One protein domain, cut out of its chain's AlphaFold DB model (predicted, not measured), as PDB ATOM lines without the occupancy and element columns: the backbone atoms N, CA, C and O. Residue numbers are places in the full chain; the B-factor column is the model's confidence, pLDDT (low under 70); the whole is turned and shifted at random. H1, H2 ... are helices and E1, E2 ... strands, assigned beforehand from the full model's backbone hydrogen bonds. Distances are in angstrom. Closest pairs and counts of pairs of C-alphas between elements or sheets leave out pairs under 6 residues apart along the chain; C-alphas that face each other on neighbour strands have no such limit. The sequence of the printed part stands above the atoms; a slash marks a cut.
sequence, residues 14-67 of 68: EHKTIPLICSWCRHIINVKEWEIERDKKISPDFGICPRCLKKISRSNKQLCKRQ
ATOM      1  N   GLU A  14      27.058 -56.927  21.476       85.75
ATOM      2  CA  GLU A  14      28.476 -56.890  21.121       85.75
ATOM      3  C   GLU A  14      28.712 -55.790  20.082       85.75
ATOM      4  O   GLU A  14      27.854 -55.511  19.245       85.75
ATOM      5  N   HIS A  15      29.880 -55.156  20.128       86.38
ATOM      6  CA  HIS A  15      30.272 -54.182  19.116       86.38
ATOM      7  C   HIS A  15      31.063 -54.893  18.025       86.38
ATOM      8  O   HIS A  15      32.068 -55.550  18.306       86.38
ATOM      9  N   LYS A  16      30.625 -54.756  16.773       85.75
ATOM     10  CA  LYS A  16      31.341 -55.284  15.613       85.75
ATOM     11  C   LYS A  16      31.614 -54.197  14.596       85.75
ATOM     12  O   LYS A  16      30.776 -53.345  14.315       85.75
ATOM     13  N   THR A  17      32.793 -54.269  13.996       90.56
ATOM     14  CA  THR A  17      33.160 -53.417  12.871       90.56
ATOM     15  C   THR A  17      32.631 -54.036  11.578       90.56
ATOM     16  O   THR A  17      33.125 -55.068  11.125       90.56
ATOM     17  N   ILE A  18      31.622 -53.410  10.976       90.69
ATOM     18  CA  ILE A  18      31.020 -53.839   9.711       90.69
ATOM     19  C   ILE A  18      31.607 -52.999   8.567       90.69
ATOM     20  O   ILE A  18      31.520 -51.763   8.597       90.69
ATOM     21  N   PRO A  19      32.209 -53.627   7.541       93.06
ATOM     22  CA  PRO A  19      32.686 -52.906   6.373       93.06
ATOM     23  C   PRO A  19      31.521 -52.542   5.444       93.06
ATOM     24  O   PRO A  19      30.641 -53.359   5.176       93.06
ATOM     25  N   LEU A  20      31.568 -51.326   4.901       94.00
ATOM     26  CA  LEU A  20      30.725 -50.871   3.800       94.00
ATOM     27  C   LEU A  20      31.463 -51.121   2.483       94.00
ATOM     28  O   LEU A  20      32.496 -50.503   2.219       94.00
ATOM     29  N   ILE A  21      30.941 -52.007   1.643       95.94
ATOM     30  CA  ILE A  21      31.585 -52.475   0.414       95.94
ATOM     31  C   ILE A  21      30.884 -51.880  -0.810       95.94
ATOM     32  O   ILE A  21      29.662 -51.818  -0.900       95.94
ATOM     33  N   CYS A  22      31.659 -51.453  -1.805       96.00
ATOM     34  CA  CYS A  22      31.109 -51.004  -3.075       96.00
ATOM     35  C   CYS A  22      30.510 -52.177  -3.862       96.00
ATOM     36  O   CYS A  22      31.258 -53.046  -4.310       96.00
ATOM     37  N   SER A  23      29.209 -52.155  -4.148       95.25
ATOM     38  CA  SER A  23      28.523 -53.197  -4.929       95.25
ATOM     39  C   SER A  23      29.068 -53.346  -6.351       95.25
ATOM     40  O   SER A  23      28.906 -54.389  -6.973       95.25
ATOM     41  N   TRP A  24      29.736 -52.312  -6.875       94.38
ATOM     42  CA  TRP A  24      30.236 -52.299  -8.249       94.38
ATOM     43  C   TRP A  24      31.681 -52.791  -8.366       94.38
ATOM     44  O   TRP A  24      31.981 -53.658  -9.177       94.38
ATOM     45  N   CYS A  25      32.604 -52.225  -7.584       95.12
ATOM     46  CA  CYS A  25      34.037 -52.535  -7.692       95.12
ATOM     47  C   CYS A  25      34.584 -53.345  -6.512       95.12
ATOM     48  O   CYS A  25      35.800 -53.511  -6.417       95.12
ATOM     49  N   ARG A  26      33.711 -53.771  -5.588       95.06
ATOM     50  CA  ARG A  26      34.015 -54.572  -4.388       95.06
ATOM     51  C   ARG A  26      35.086 -53.989  -3.458       95.06
ATOM     52  O   ARG A  26      35.609 -54.688  -2.602       95.06
ATOM     53  N   HIS A  27      35.402 -52.702  -3.600       94.50
ATOM     54  CA  HIS A  27      36.309 -52.004  -2.693       94.50
ATOM     55  C   HIS A  27      35.587 -51.608  -1.410       94.50
ATOM     56  O   HIS A  27      34.440 -51.160  -1.467       94.50
ATOM     57  N   ILE A  28      36.289 -51.702  -0.282       94.06
ATOM     58  CA  ILE A  28      35.817 -51.184   1.002       94.06
ATOM     59  C   ILE A  28      35.780 -49.653   0.917       94.06
ATOM     60  O   ILE A  28      36.768 -49.009   0.570       94.06
ATOM     61  N   ILE A  29      34.603 -49.090   1.169       94.06
ATOM     62  CA  ILE A  29      34.324 -47.652   1.177       94.06
ATOM     63  C   ILE A  29      34.626 -47.084   2.559       94.06
ATOM     64  O   ILE A  29      35.238 -46.026   2.670       94.06
ATOM     65  N   ASN A  30      34.149 -47.769   3.597       90.31
ATOM     66  CA  ASN A  30      34.278 -47.352   4.982       90.31
ATOM     67  C   ASN A  30      34.156 -48.568   5.912       90.31
ATOM     68  O   ASN A  30      33.722 -49.636   5.483       90.31
ATOM     69  N   VAL A  31      34.489 -48.387   7.182       90.69
ATOM     70  CA  VAL A  31      34.206 -49.320   8.270       90.69
ATOM     71  C   VAL A  31      33.417 -48.574   9.339       90.69
ATOM     72  O   VAL A  31      33.748 -47.439   9.676       90.69
ATOM     73  N   LYS A  32      32.332 -49.168   9.833       86.56
ATOM     74  CA  LYS A  32      31.530 -48.589  10.916       86.56
ATOM     75  C   LYS A  32      31.428 -49.577  12.061       86.56
ATOM     76  O   LYS A  32      31.284 -50.772  11.826       86.56
ATOM     77  N   GLU A  33      31.463 -49.070  13.281       89.38
ATOM     78  CA  GLU A  33      31.140 -49.854  14.469       89.38
ATOM     79  C   GLU A  33      29.626 -49.909  14.648       89.38
ATOM     80  O   GLU A  33      28.936 -48.901  14.496       89.38
ATOM     81  N   TRP A  34      29.114 -51.112  14.885       86.75
ATOM     82  CA  TRP A  34      27.700 -51.391  15.077       86.75
ATOM     83  C   TRP A  34      27.531 -52.173  16.368       86.75
ATOM     84  O   TRP A  34      28.252 -53.140  16.615       86.75
ATOM     85  N   GLU A  35      26.547 -51.768  17.158       87.56
ATOM     86  CA  GLU A  35      26.047 -52.558  18.270       87.56
ATOM     87  C   GLU A  35      25.072 -53.598  17.711       87.56
ATOM     88  O   GLU A  35      24.071 -53.259  17.074       87.56
ATOM     89  N   ILE A  36      25.399 -54.874  17.881       84.50
ATOM     90  CA  ILE A  36      24.583 -55.990  17.407       84.50
ATOM     91  C   ILE A  36      24.259 -56.920  18.569       84.50
ATOM     92  O   ILE A  36      25.031 -57.054  19.517       84.50
ATOM     93  N   GLU A  37      23.123 -57.602  18.491       83.00
ATOM     94  CA  GLU A  37      22.843 -58.697  19.417       83.00
ATOM     95  C   GLU A  37      23.860 -59.828  19.203       83.00
ATOM     96  O   GLU A  37      24.133 -60.221  18.063       83.00
ATOM     97  N   ARG A  38      24.385 -60.376  20.303       76.25
ATOM     98  CA  ARG A  38      25.231 -61.573  20.281       76.25
ATOM     99  C   ARG A  38      24.519 -62.709  19.548       76.25
ATOM    100  O   ARG A  38      23.311 -62.889  19.680       76.25
ATOM    101  N   ASP A  39      25.296 -63.452  18.764       75.25
ATOM    102  CA  ASP A  39      24.872 -64.589  17.932       75.25
ATOM    103  C   ASP A  39      24.000 -64.254  16.713       75.25
ATOM    104  O   ASP A  39      23.650 -65.154  15.938       75.25
ATOM    105  N   LYS A  40      23.708 -62.972  16.442       80.31
ATOM    106  CA  LYS A  40      23.159 -62.599  15.134       80.31
ATOM    107  C   LYS A  40      24.236 -62.703  14.058       80.31
ATOM    108  O   LYS A  40      25.339 -62.165  14.166       80.31
ATOM    109  N   LYS A  41      23.881 -63.371  12.956       79.00
ATOM    110  CA  LYS A  41      24.675 -63.334  11.726       79.00
ATOM    111  C   LYS A  41      24.684 -61.902  11.203       79.00
ATOM    112  O   LYS A  41      23.623 -61.342  10.938       79.00
ATOM    113  N   ILE A  42      25.876 -61.346  11.023       84.75
ATOM    114  CA  ILE A  42      26.067 -60.059  10.358       84.75
ATOM    115  C   ILE A  42      26.608 -60.255   8.951       84.75
ATOM    116  O   ILE A  42      27.425 -61.141   8.699       84.75
ATOM    117  N   SER A  43      26.153 -59.405   8.040       86.81
ATOM    118  CA  SER A  43      26.692 -59.275   6.692       86.81
ATOM    119  C   SER A  43      27.388 -57.923   6.545       86.81
ATOM    120  O   SER A  43      27.007 -56.971   7.229       86.81
ATOM    121  N   PRO A  44      28.381 -57.807   5.649       88.56
ATOM    122  CA  PRO A  44      28.863 -56.499   5.231       88.56
ATOM    123  C   PRO A  44      27.710 -55.660   4.669       88.56
ATOM    124  O   PRO A  44      26.760 -56.199   4.094       88.56
ATOM    125  N   ASP A  45      27.818 -54.346   4.832       91.62
ATOM    126  CA  ASP A  45      26.891 -53.397   4.224       91.62
ATOM    127  C   ASP A  45      27.362 -53.055   2.803       91.62
ATOM    128  O   ASP A  45      28.550 -53.177   2.481       91.62
ATOM    129  N   PHE A  46      26.451 -52.622   1.934       94.38
ATOM    130  CA  PHE A  46      26.727 -52.400   0.516       94.38
ATOM    131  C   PHE A  46      26.279 -51.017   0.030       94.38
ATOM    132  O   PHE A  46      25.176 -50.557   0.300       94.38
ATOM    133  N   GLY A  47      27.132 -50.355  -0.759       92.31
ATOM    134  CA  GLY A  47      26.855 -49.038  -1.344       92.31
ATOM    135  C   GLY A  47      27.587 -48.801  -2.667       92.31
ATOM    136  O   GLY A  47      28.183 -49.711  -3.234       92.31
ATOM    137  N   ILE A  48      27.581 -47.569  -3.187       93.50
ATOM    138  CA  ILE A  48      28.360 -47.194  -4.383       93.50
ATOM    139  C   ILE A  48      29.479 -46.237  -3.978       93.50
ATOM    140  O   ILE A  48      29.231 -45.170  -3.422       93.50
ATOM    141  N   CYS A  49      30.730 -46.589  -4.292       94.25
ATOM    142  CA  CYS A  49      31.862 -45.721  -3.988       94.25
ATOM    143  C   CYS A  49      31.883 -44.474  -4.897       94.25
ATOM    144  O   CYS A  49      31.462 -44.548  -6.060       94.25
ATOM    145  N   PRO A  50      32.473 -43.348  -4.445       92.25
ATOM    146  CA  PRO A  50      32.545 -42.118  -5.239       92.25
ATOM    147  C   PRO A  50      33.194 -42.306  -6.618       92.25
ATOM    148  O   PRO A  50      32.803 -41.663  -7.593       92.25
ATOM    149  N   ARG A  51      34.163 -43.228  -6.736       92.75
ATOM    150  CA  ARG A  51      34.824 -43.546  -8.013       92.75
ATOM    151  C   ARG A  51      33.847 -44.157  -9.020       92.75
ATOM    152  O   ARG A  51      33.828 -43.731 -10.174       92.75
ATOM    153  N   CYS A  52      33.035 -45.125  -8.598       93.06
ATOM    154  CA  CYS A  52      32.027 -45.742  -9.458       93.06
ATOM    155  C   CYS A  52      30.880 -44.776  -9.754       93.06
ATOM    156  O   CYS A  52      30.500 -44.642 -10.913       93.06
ATOM    157  N   LEU A  53      30.425 -44.008  -8.760       92.69
ATOM    158  CA  LEU A  53      29.412 -42.970  -8.961       92.69
ATOM    159  C   LEU A  53      29.850 -41.937 -10.019       92.69
ATOM    160  O   LEU A  53      29.083 -41.559 -10.909       92.69
ATOM    161  N   LYS A  54      31.127 -41.531  -9.995       92.62
ATOM    162  CA  LYS A  54      31.706 -40.630 -11.002       92.62
ATOM    163  C   LYS A  54      31.763 -41.257 -12.400       92.62
ATOM    164  O   LYS A  54      31.581 -40.547 -13.385       92.62
ATOM    165  N   LYS A  55      32.008 -42.568 -12.516       89.88
ATOM    166  CA  LYS A  55      31.972 -43.274 -13.809       89.88
ATOM    167  C   LYS A  55      30.554 -43.314 -14.378       89.88
ATOM    168  O   LYS A  55      30.365 -42.911 -15.517       89.88
ATOM    169  N   ILE A  56      29.571 -43.698 -13.565       87.31
ATOM    170  CA  ILE A  56      28.158 -43.773 -13.970       87.31
ATOM    171  C   ILE A  56      27.651 -42.402 -14.422       87.31
ATOM    172  O   ILE A  56      27.085 -42.265 -15.502       87.31
ATOM    173  N   SER A  57      27.906 -41.361 -13.628       82.25
ATOM    174  CA  SER A  57      27.474 -40.000 -13.973       82.25
ATOM    175  C   SER A  57      28.123 -39.476 -15.260       82.25
ATOM    176  O   SER A  57      27.482 -38.740 -16.008       82.25
ATOM    177  N   ARG A  58      29.369 -39.867 -15.569       77.38
ATOM    178  CA  ARG A  58      30.017 -39.550 -16.854       77.38
ATOM    179  C   ARG A  58      29.388 -40.308 -18.022       77.38
ATOM    180  O   ARG A  58      29.119 -39.677 -19.041       77.38
ATOM    181  N   SER A  59      29.105 -41.601 -17.863       72.31
ATOM    182  CA  SER A  59      28.414 -42.399 -18.884       72.31
ATOM    183  C   SER A  59      27.023 -41.839 -19.199       72.31
ATOM    184  O   SER A  59      26.679 -41.665 -20.366       72.31
ATOM    185  N   ASN A  60      26.261 -41.447 -18.173       67.44
ATOM    186  CA  ASN A  60      24.936 -40.843 -18.356       67.44
ATOM    187  C   ASN A  60      25.002 -39.489 -19.077       67.44
ATOM    188  O   ASN A  60      24.189 -39.218 -19.956       67.44
ATOM    189  N   LYS A  61      26.011 -38.654 -18.788       64.56
ATOM    190  CA  LYS A  61      26.226 -37.397 -19.528       64.56
ATOM    191  C   LYS A  61      26.562 -37.624 -21.005       64.56
ATOM    192  O   LYS A  61      26.239 -36.779 -21.833       64.56
ATOM    193  N   GLN A  62      27.220 -38.732 -21.339       59.41
ATOM    194  CA  GLN A  62      27.534 -39.088 -22.724       59.41
ATOM    195  C   GLN A  62      26.302 -39.563 -23.502       59.41
ATOM    196  O   GLN A  62      26.204 -39.275 -24.691       59.41
ATOM    197  N   LEU A  63      25.351 -40.225 -22.837       56.84
ATOM    198  CA  LEU A  63      24.080 -40.635 -23.440       56.84
ATOM    199  C   LEU A  63      23.192 -39.432 -23.790       56.84
ATOM    200  O   LEU A  63      22.745 -39.342 -24.928       56.84
ATOM    201  N   CYS A  64      23.024 -38.455 -22.888       55.44
ATOM    202  CA  CYS A  64      22.233 -37.252 -23.194       55.44
ATOM    203  C   CYS A  64      22.830 -36.401 -24.330       55.44
ATOM    204  O   CYS A  64      22.090 -35.757 -25.059       55.44
ATOM    205  N   LYS A  65      24.157 -36.414 -24.520       56.72
ATOM    206  CA  LYS A  65      24.814 -35.694 -25.629       56.72
ATOM    207  C   LYS A  65      24.673 -36.371 -26.994       56.72
ATOM    208  O   LYS A  65      24.983 -35.744 -27.994       56.72
ATOM    209  N   ARG A  66      24.280 -37.648 -27.041       54.69
ATOM    210  CA  ARG A  66      24.069 -38.402 -28.290       54.69
ATOM    211  C   ARG A  66      22.614 -38.380 -28.767       54.69
ATOM    212  O   ARG A  66      22.320 -38.973 -29.795       54.69
ATOM    213  N   GLN A  67      21.721 -37.748 -28.006       54.91
ATOM    214  CA  GLN A  67      20.299 -37.589 -28.331       54.91
ATOM    215  C   GLN A  67      19.938 -36.147 -28.734       54.91
ATOM    216  O   GLN A  67      18.753 -35.839 -28.837       54.91
TER     217      GLN A  67
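What this domain is: This is residues 14 to 67 of the 68 residues of an uncharacterized protein of Lentisphaerae bacterium GWF2_49_21 (UniProt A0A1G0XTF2). Picture a long rod in two parts set end to end: a two-stranded hairpin of E1 and E2, in which E2 bends at residue 33, with the short strand E3 beside the last residues of E1, and beyond that end the helix H1, which carries on the length. Residues 54 to 67, of which 54 to 64 belong to H1, stick out free of the rest, while residues 38 to 44 fold back from the far end of E2 to E3. The printed part has 54 residues, with three named strands and one named helix in the order E1, E2, E3, H1; the class is mixed, helices and strands. The sheet runs E2, E1, E3 and is mixed. The whole is extended, with a radius of gyration of the C-alphas of 16.3 A and spans of 54 by 15 by 14 A.

Where its parts are: Find C-alpha 14 at (28.476, -56.890, 21.121); from there E1, residues 14 to 22, runs 25.0 A to C-alpha 22 at (31.109, -51.004, -3.075). After a tight link of 5 residues comes E2, residues 28 to 37, measuring 23.7 A; it bends by 56 degrees at residue 33. A short link of 7 residues leads to E3, residues 45 to 47, 7.1 A long. A tight link of 2 residues then brings you to H1, residues 50 to 64, which runs 21.3 A and ends with C-alpha 64 at (22.233, -37.252, -23.194).

How they stand to each other: Look first at E1, the inner strand. E1 and E2 form a hairpin and are antiparallel, with 150 degrees between their directions. Check N 18 and O 32 at 2.8 A and N 34 and O 16 at 2.8 A, both within hydrogen-bond range. On the other side of E1 is E3, an edge strand parallel to it at 27 degrees. There N 21 and O 45 are 2.8 A apart and N 47 and O 21 are 2.9 A apart, within hydrogen-bond range. The two edge strands, E2 and E3, are only just apart, their closest C-alphas 8.0 A from each other. H1 is not on the sheet, but only just, with 4 pairs of C-alphas within 10 A. H1 is only just apart from E1, the closest C-alphas 8.3 A from each other, and it is apart from E2. In H1 every O i to N i+4 pair is within hydrogen-bond range.

The domain as a whole: The two C-alphas farthest apart are those of Arg 38 and Gln 67, at 54.4 A. Without residues 54 to 67, the body spans 34 by 15 by 10 A. The printed part has no cut, and no link is long. Mean pLDDT of the printed part is 84.4; look for values under 70 at residues 60 to 67.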